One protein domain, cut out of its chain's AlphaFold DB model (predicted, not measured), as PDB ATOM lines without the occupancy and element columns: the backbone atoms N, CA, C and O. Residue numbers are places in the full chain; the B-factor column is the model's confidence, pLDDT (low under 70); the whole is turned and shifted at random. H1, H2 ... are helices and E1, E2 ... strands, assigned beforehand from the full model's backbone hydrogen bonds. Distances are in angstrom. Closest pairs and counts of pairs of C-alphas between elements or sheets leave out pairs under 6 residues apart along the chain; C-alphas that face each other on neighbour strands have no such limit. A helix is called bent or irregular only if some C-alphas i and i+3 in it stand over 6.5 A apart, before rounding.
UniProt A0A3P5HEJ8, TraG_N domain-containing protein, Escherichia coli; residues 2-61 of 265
ATOM      1  N   ALA A   2     -31.305 -10.956  14.065       69.38
ATOM      2  CA  ALA A   2     -31.719  -9.976  13.044       69.38
ATOM      3  C   ALA A   2     -32.099  -8.579  13.591       69.38
ATOM      4  O   ALA A   2     -31.665  -7.573  13.045       69.38
ATOM      5  N   VAL A   3     -32.831  -8.506  14.708       74.44
ATOM      6  CA  VAL A   3     -33.236  -7.224  15.327       74.44
ATOM      7  C   VAL A   3     -32.034  -6.421  15.836       74.44
ATOM      8  O   VAL A   3     -31.962  -5.216  15.630       74.44
ATOM      9  N   PHE A   4     -31.049  -7.093  16.436       75.69
ATOM     10  CA  PHE A   4     -29.818  -6.455  16.912       75.69
ATOM     11  C   PHE A   4     -28.968  -5.913  15.757       75.69
ATOM     12  O   PHE A   4     -28.413  -4.821  15.863       75.69
ATOM     13  N   VAL A   5     -28.911  -6.642  14.638       76.19
ATOM     14  CA  VAL A   5     -28.235  -6.195  13.409       76.19
ATOM     15  C   VAL A   5     -28.937  -4.965  12.831       76.19
ATOM     16  O   VAL A   5     -28.272  -4.006  12.460       76.19
ATOM     17  N   LEU A   6     -30.271  -4.952  12.823       74.62
ATOM     18  CA  LEU A   6     -31.076  -3.863  12.271       74.62
ATOM     19  C   LEU A   6     -30.971  -2.580  13.115       74.62
ATOM     20  O   LEU A   6     -30.751  -1.504  12.568       74.62
ATOM     21  N   ILE A   7     -31.018  -2.696  14.447       76.38
ATOM     22  CA  ILE A   7     -30.785  -1.570  15.369       76.38
ATOM     23  C   ILE A   7     -29.349  -1.046  15.234       76.38
ATOM     24  O   ILE A   7     -29.139   0.163  15.157       76.38
ATOM     25  N   SER A   8     -28.361  -1.940  15.129       73.00
ATOM     26  CA  SER A   8     -26.957  -1.551  14.933       73.00
ATOM     27  C   SER A   8     -26.748  -0.815  13.608       73.00
ATOM     28  O   SER A   8     -26.000   0.161  13.561       73.00
ATOM     29  N   LEU A   9     -27.440  -1.229  12.543       75.19
ATOM     30  CA  LEU A   9     -27.388  -0.581  11.231       75.19
ATOM     31  C   LEU A   9     -27.998   0.830  11.269       75.19
ATOM     32  O   LEU A   9     -27.418   1.771  10.737       75.19
ATOM     33  N   LEU A  10     -29.142   0.989  11.943       76.31
ATOM     34  CA  LEU A  10     -29.851   2.267  12.066       76.31
ATOM     35  C   LEU A  10     -29.055   3.319  12.860       76.31
ATOM     36  O   LEU A  10     -29.186   4.512  12.588       76.31
ATOM     37  N   VAL A  11     -28.229   2.897  13.822       78.56
ATOM     38  CA  VAL A  11     -27.438   3.801  14.677       78.56
ATOM     39  C   VAL A  11     -26.043   4.085  14.102       78.56
ATOM     40  O   VAL A  11     -25.560   5.217  14.199       78.56
ATOM     41  N   ASN A  12     -25.397   3.088  13.485       76.62
ATOM     42  CA  ASN A  12     -24.019   3.222  12.998       76.62
ATOM     43  C   ASN A  12     -23.911   3.753  11.568       76.62
ATOM     44  O   ASN A  12     -22.917   4.407  11.253       76.62
ATOM     45  N   VAL A  13     -24.896   3.509  10.699       82.81
ATOM     46  CA  VAL A  13     -24.865   4.061   9.340       82.81
ATOM     47  C   VAL A  13     -25.289   5.522   9.392       82.81
ATOM     48  O   VAL A  13     -26.332   5.868   9.950       82.81
ATOM     49  N   ARG A  14     -24.455   6.388   8.818       81.94
ATOM     50  CA  ARG A  14     -24.608   7.841   8.849       81.94
ATOM     51  C   ARG A  14     -24.864   8.351   7.439       81.94
ATOM     52  O   ARG A  14     -24.210   7.923   6.494       81.94
ATOM     53  N   THR A  15     -25.809   9.269   7.306       83.06
ATOM     54  CA  THR A  15     -26.157   9.914   6.037       83.06
ATOM     55  C   THR A  15     -26.189  11.420   6.207       83.06
ATOM     56  O   THR A  15     -26.474  11.924   7.295       83.06
ATOM     57  N   SER A  16     -25.896  12.134   5.127       85.00
ATOM     58  CA  SER A  16     -26.101  13.577   5.056       85.00
ATOM     59  C   SER A  16     -27.547  13.867   4.669       85.00
ATOM     60  O   SER A  16     -28.061  13.282   3.714       85.00
ATOM     61  N   VAL A  17     -28.189  14.788   5.382       85.12
ATOM     62  CA  VAL A  17     -29.556  15.241   5.102       85.12
ATOM     63  C   VAL A  17     -29.522  16.720   4.736       85.12
ATOM     64  O   VAL A  17     -28.719  17.492   5.267       85.12
ATOM     65  N   GLN A  18     -30.386  17.112   3.805       84.06
ATOM     66  CA  GLN A  18     -30.618  18.512   3.472       84.06
ATOM     67  C   GLN A  18     -31.956  18.939   4.061       84.06
ATOM     68  O   GLN A  18     -32.979  18.299   3.812       84.06
ATOM     69  N   VAL A  19     -31.933  20.017   4.834       81.31
ATOM     70  CA  VAL A  19     -33.128  20.697   5.322       81.31
ATOM     71  C   VAL A  19     -33.375  21.875   4.393       81.31
ATOM     72  O   VAL A  19     -32.547  22.781   4.281       81.31
ATOM     73  N   ILE A  20     -34.502  21.813   3.694       78.19
ATOM     74  CA  ILE A  20     -34.978  22.871   2.809       78.19
ATOM     75  C   ILE A  20     -36.127  23.546   3.546       78.19
ATOM     76  O   ILE A  20     -37.180  22.935   3.728       78.19
ATOM     77  N   ASP A  21     -35.911  24.778   3.995       70.12
ATOM     78  CA  ASP A  21     -36.994  25.604   4.513       70.12
ATOM     79  C   ASP A  21     -37.769  26.181   3.323       70.12
ATOM     80  O   ASP A  21     -37.212  26.858   2.459       70.12
ATOM     81  N   ASN A  22     -39.066  25.887   3.249       66.69
ATOM     82  CA  ASN A  22     -39.917  26.416   2.185       66.69
ATOM     83  C   ASN A  22     -40.211  27.921   2.346       66.69
ATOM     84  O   ASN A  22     -40.724  28.525   1.400       66.69
ATOM     85  N   SER A  23     -39.865  28.510   3.494       55.66
ATOM     86  CA  SER A  23     -39.984  29.940   3.811       55.66
ATOM     87  C   SER A  23     -38.734  30.729   3.391       55.66
ATOM     88  O   SER A  23     -38.862  31.825   2.857       55.66
ATOM     89  N   ASP A  24     -37.532  30.153   3.533       55.47
ATOM     90  CA  ASP A  24     -36.253  30.742   3.092       55.47
ATOM     91  C   ASP A  24     -35.496  29.762   2.180       55.47
ATOM     92  O   ASP A  24     -34.689  28.939   2.612       55.47
ATOM     93  N   LEU A  25     -35.754  29.862   0.875       56.31
ATOM     94  CA  LEU A  25     -35.167  28.967  -0.130       56.31
ATOM     95  C   LEU A  25     -33.702  29.258  -0.449       56.31
ATOM     96  O   LEU A  25     -33.071  28.481  -1.166       56.31
ATOM     97  N   VAL A  26     -33.172  30.385   0.024       55.69
ATOM     98  CA  VAL A  26     -31.787  30.779  -0.240       55.69
ATOM     99  C   VAL A  26     -30.840  30.034   0.707       55.69
ATOM    100  O   VAL A  26     -29.678  29.802   0.367       55.69
ATOM    101  N   LYS A  27     -31.334  29.585   1.867       60.84
ATOM    102  CA  LYS A  27     -30.562  28.817   2.847       60.84
ATOM    103  C   LYS A  27     -30.920  27.335   2.811       60.84
ATOM    104  O   LYS A  27     -31.855  26.878   3.457       60.84
ATOM    105  N   VAL A  28     -30.100  26.551   2.113       74.06
ATOM    106  CA  VAL A  28     -30.123  25.088   2.244       74.06
ATOM    107  C   VAL A  28     -29.204  24.689   3.392       74.06
ATOM    108  O   VAL A  28     -27.980  24.808   3.301       74.06
ATOM    109  N   HIS A  29     -29.791  24.203   4.481       80.38
ATOM    110  CA  HIS A  29     -29.030  23.723   5.625       80.38
ATOM    111  C   HIS A  29     -28.640  22.264   5.401       80.38
ATOM    112  O   HIS A  29     -29.483  21.367   5.360       80.38
ATOM    113  N   ARG A  30     -27.338  22.016   5.251       82.44
ATOM    114  CA  ARG A  30     -26.791  20.664   5.157       82.44
ATOM    115  C   ARG A  30     -26.331  20.207   6.535       82.44
ATOM    116  O   ARG A  30     -25.500  20.864   7.155       82.44
ATOM    117  N   VAL A  31     -26.853  19.071   6.986       83.50
ATOM    118  CA  VAL A  31     -26.419  18.423   8.226       83.50
ATOM    119  C   VAL A  31     -25.800  17.082   7.860       83.50
ATOM    120  O   VAL A  31     -26.474  16.185   7.347       83.50
ATOM    121  N   ASP A  32     -24.500  16.960   8.097       83.50
ATOM    122  CA  ASP A  32     -23.767  15.716   7.897       83.50
ATOM    123  C   ASP A  32     -23.821  14.844   9.167       83.50
ATOM    124  O   ASP A  32     -24.086  15.321  10.270       83.50
ATOM    125  N   ASN A  33     -23.548  13.547   9.013       83.31
ATOM    126  CA  ASN A  33     -23.421  12.588  10.117       83.31
ATOM    127  C   ASN A  33     -24.716  12.269  10.908       83.31
ATOM    128  O   ASN A  33     -24.675  11.985  12.112       83.31
ATOM    129  N   VAL A  34     -25.874  12.239  10.242       84.38
ATOM    130  CA  VAL A  34     -27.155  11.858  10.867       84.38
ATOM    131  C   VAL A  34     -27.351  10.335  10.795       84.38
ATOM    132  O   VAL A  34     -27.223   9.775   9.703       84.38
ATOM    133  N   PRO A  35     -27.664   9.635  11.906       87.69
ATOM    134  CA  PRO A  35     -27.984   8.208  11.873       87.69
ATOM    135  C   PRO A  35     -29.151   7.914  10.928       87.69
ATOM    136  O   PRO A  35     -30.183   8.590  10.983       87.69
ATOM    137  N   VAL A  36     -29.026   6.872  10.107       83.56
ATOM    138  CA  VAL A  36     -30.077   6.448   9.165       83.56
ATOM    139  C   VAL A  36     -31.391   6.145   9.884       83.56
ATOM    140  O   VAL A  36     -32.457   6.428   9.344       83.56
ATOM    141  N   GLY A  37     -31.327   5.651  11.122       82.94
ATOM    142  CA  GLY A  37     -32.497   5.396  11.959       82.94
ATOM    143  C   GLY A  37     -33.363   6.616  12.238       82.94
ATOM    144  O   GLY A  37     -34.568   6.467  12.407       82.94
ATOM    145  N   LEU A  38     -32.775   7.811  12.234       82.69
ATOM    146  CA  LEU A  38     -33.510   9.070  12.351       82.69
ATOM    147  C   LEU A  38     -33.807   9.657  10.968       82.69
ATOM    148  O   LEU A  38     -34.928  10.085  10.704       82.69
ATOM    149  N   ALA A  39     -32.824   9.635  10.066       84.06
ATOM    150  CA  ALA A  39     -32.943  10.253   8.750       84.06
ATOM    151  C   ALA A  39     -34.029   9.603   7.878       84.06
ATOM    152  O   ALA A  39     -34.790  10.319   7.229       84.06
ATOM    153  N   MET A  40     -34.145   8.268   7.864       83.00
ATOM    154  CA  MET A  40     -35.104   7.585   6.987       83.00
ATOM    155  C   MET A  40     -36.566   7.884   7.350       83.00
ATOM    156  O   MET A  40     -37.275   8.400   6.481       83.00
ATOM    157  N   PRO A  41     -37.034   7.647   8.593       84.81
ATOM    158  CA  PRO A  41     -38.415   7.948   8.968       84.81
ATOM    159  C   PRO A  41     -38.767   9.434   8.806       84.81
ATOM    160  O   PRO A  41     -39.838   9.762   8.292       84.81
ATOM    161  N   LEU A  42     -37.850  10.341   9.173       85.38
ATOM    162  CA  LEU A  42     -38.048  11.784   9.007       85.38
ATOM    163  C   LEU A  42     -38.115  12.192   7.530       85.38
ATOM    164  O   LEU A  42     -38.967  12.990   7.148       85.38
ATOM    165  N   SER A  43     -37.269  11.620   6.668       84.25
ATOM    166  CA  SER A  43     -37.305  11.913   5.230       84.25
ATOM    167  C   SER A  43     -38.601  11.430   4.574       84.25
ATOM    168  O   SER A  43     -39.172  12.138   3.745       84.25
ATOM    169  N   LEU A  44     -39.095  10.252   4.967       86.94
ATOM    170  CA  LEU A  44     -40.325   9.678   4.433       86.94
ATOM    171  C   LEU A  44     -41.545  10.503   4.857       86.94
ATOM    172  O   LEU A  44     -42.341  10.894   4.008       86.94
ATOM    173  N   THR A  45     -41.659  10.807   6.150       84.88
ATOM    174  CA  THR A  45     -42.748  11.640   6.687       84.88
ATOM    175  C   THR A  45     -42.742  13.038   6.076       84.88
ATOM    176  O   THR A  45     -43.789  13.514   5.649       84.88
ATOM    177  N   THR A  46     -41.566  13.654   5.919       86.44
ATOM    178  CA  THR A  46     -41.428  14.965   5.261       86.44
ATOM    179  C   THR A  46     -41.869  14.917   3.798       86.44
ATOM    180  O   THR A  46     -42.583  15.809   3.349       86.44
ATOM    181  N   ARG A  47     -41.504  13.871   3.041       85.31
ATOM    182  CA  ARG A  47     -41.932  13.709   1.639       85.31
ATOM    183  C   ARG A  47     -43.441  13.527   1.509       85.31
ATOM    184  O   ARG A  47     -44.044  14.142   0.634       85.31
ATOM    185  N   ILE A  48     -44.039  12.706   2.371       86.00
ATOM    186  CA  ILE A  48     -45.491  12.490   2.390       86.00
ATOM    187  C   ILE A  48     -46.209  13.790   2.762       86.00
ATOM    188  O   ILE A  48     -47.123  14.198   2.051       86.00
ATOM    189  N   GLY A  49     -45.756  14.479   3.812       82.81
ATOM    190  CA  GLY A  49     -46.306  15.772   4.220       82.81
ATOM    191  C   GLY A  49     -46.203  16.818   3.111       82.81
ATOM    192  O   GLY A  49     -47.183  17.485   2.803       82.81
ATOM    193  N   HIS A  50     -45.057  16.900   2.431       83.88
ATOM    194  CA  HIS A  50     -44.876  17.792   1.287       83.88
ATOM    195  C   HIS A  50     -45.832  17.456   0.133       83.88
ATOM    196  O   HIS A  50     -46.406  18.359  -0.469       83.88
ATOM    197  N   ALA A  51     -46.033  16.173  -0.178       84.00
ATOM    198  CA  ALA A  51     -46.974  15.749  -1.215       84.00
ATOM    199  C   ALA A  51     -48.435  16.061  -0.843       84.00
ATOM    200  O   ALA A  51     -49.212  16.496  -1.695       84.00
ATOM    201  N   MET A  52     -48.811  15.893   0.427       82.25
ATOM    202  CA  MET A  52     -50.131  16.278   0.934       82.25
ATOM    203  C   MET A  52     -50.353  17.790   0.849       82.25
ATOM    204  O   MET A  52     -51.383  18.220   0.346       82.25
ATOM    205  N   VAL A  53     -49.376  18.602   1.261       75.75
ATOM    206  CA  VAL A  53     -49.468  20.067   1.149       75.75
ATOM    207  C   VAL A  53     -49.563  20.494  -0.317       75.75
ATOM    208  O   VAL A  53     -50.446  21.269  -0.660       75.75
ATOM    209  N   ALA A  54     -48.732  19.935  -1.200       75.62
ATOM    210  CA  ALA A  54     -48.761  20.261  -2.625       75.62
ATOM    211  C   ALA A  54     -50.086  19.866  -3.304       75.62
ATOM    212  O   ALA A  54     -50.585  20.592  -4.159       75.62
ATOM    213  N   SER A  55     -50.675  18.726  -2.928       72.81
ATOM    214  CA  SER A  55     -51.975  18.293  -3.461       72.81
ATOM    215  C   SER A  55     -53.143  19.104  -2.900       72.81
ATOM    216  O   SER A  55     -54.055  19.442  -3.650       72.81
ATOM    217  N   TYR A  56     -53.094  19.483  -1.620       68.50
ATOM    218  CA  TYR A  56     -54.055  20.419  -1.039       68.50
ATOM    219  C   TYR A  56     -53.993  21.780  -1.739       68.50
ATOM    220  O   TYR A  56     -55.027  22.322  -2.123       68.50
ATOM    221  N   GLU A  57     -52.786  22.300  -1.982       61.12
ATOM    222  CA  GLU A  57     -52.590  23.511  -2.777       61.12
ATOM    223  C   GLU A  57     -53.192  23.350  -4.182       61.12
ATOM    224  O   GLU A  57     -53.967  24.201  -4.586       61.12
ATOM    225  N   MET A  58     -52.942  22.243  -4.888       68.19
ATOM    226  CA  MET A  58     -53.469  22.013  -6.244       68.19
ATOM    227  C   MET A  58     -55.006  21.984  -6.332       68.19
ATOM    228  O   MET A  58     -55.569  22.393  -7.344       68.19
ATOM    229  N   ILE A  59     -55.687  21.478  -5.301       65.06
ATOM    230  CA  ILE A  59     -57.153  21.327  -5.291       65.06
ATOM    231  C   ILE A  59     -57.844  22.605  -4.796       65.06
ATOM    232  O   ILE A  59     -58.924  22.943  -5.278       65.06
ATOM    233  N   PHE A  60     -57.223  23.331  -3.860       57.03
ATOM    234  CA  PHE A  60     -57.789  24.528  -3.227       57.03
ATOM    235  C   PHE A  60     -57.146  25.845  -3.691       57.03
ATOM    236  O   PHE A  60     -57.334  26.892  -3.061       57.03
ATOM    237  N   THR A  61     -56.406  25.840  -4.803       50.59
ATOM    238  CA  THR A  61     -56.033  27.077  -5.495       50.59
ATOM    239  C   THR A  61     -57.260  27.681  -6.172       50.59
ATOM    240  O   THR A  61     -57.737  27.177  -7.188       50.59
TER     241      THR A  61
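This is residues 2 to 61 of the 265 residues of the protein "TraG_N domain-containing protein" of Escherichia coli (UniProt A0A3P5HEJ8). A two-stranded hairpin, E1 and E2, has a helix at its open end on each side of it in sequence: the short H1 leads in, and the long H2 leads out. H1 and H2 meet near the end of H1 and the beginning of H2 and make a corner there; from it H2 first runs beside E1 with residues 36 to 43, and most of the rest of it sticks out as a long arm, with residues 44 to 49 and 51 to 61 standing free. The 60 printed residues hold two named helices and two named strands in the order H1, E1, E2, H2, the class is mixed, helices and strands, and the sheet, E1 - E2, is antiparallel. The whole is flat, spanning 48 by 27 by 8 A, and only just loose, close to extended, with a radius of gyration of the C-alphas of 15.2 A.

Strand E1 is residues 14 to 20, 19.2 A from first to last C-alpha, and begins with C-alpha 14 at (-24.608, 7.841, 8.849). Strand E2 is residues 28 to 35, 19.6 A long, and bends by 60 degrees at residue 32. Helix H1 is residues 2 to 12, 15.3 A long, with C-alpha 2 at (-31.719, -9.976, 13.044). Helix H2 is residues 36 to 60, 35.3 A long, and ends with C-alpha 60 at (-57.789, 24.528, -3.227). H2 is neither bent nor irregular, but only just: C-alphas 38 and 41 are 6.1 A apart.

E1 and E2 are a hairpin of antiparallel neighbours, with 155 degrees between their directions. C-alphas 16 and 32, which face each other, are 4.3 A apart. N 15 and O 34, at 2.8 A, and N 19 and O 29, at 2.8 A, are within hydrogen-bond range. The closest C-alphas of E1 and H2 are those of Arg 14 and Val 36, 5.7 A apart. The closest C-alphas of H1 and E2 are those of Val 11 and Pro 35, 5.3 A apart. H1 and H2 touch, H2 with residues 36 to 38 alone; their closest C-alphas, those of Leu 10 and Gly 37, are 4.1 A apart. Their lines are about perpendicular, at 79 degrees. Every O i to N i+4 pair is within hydrogen-bond range in H1, and 20 of 21 are in H2.

The two C-alphas farthest apart, those of Phe 4 and Thr 61, are 48.1 A apart. Without the stretches that stand free, the body has 43 residues and spans 42 by 21 by 7 A. The printed part, residues 2 to 61, has no cut. The links H1 to E1 and E2 to H2 are tight, and the link E1 to E2, with 7 residues, is short. The mean pLDDT of the printed part is 76.6; residue 2, residues 22 to 27 and residues 56 to 61 of this model are under 70.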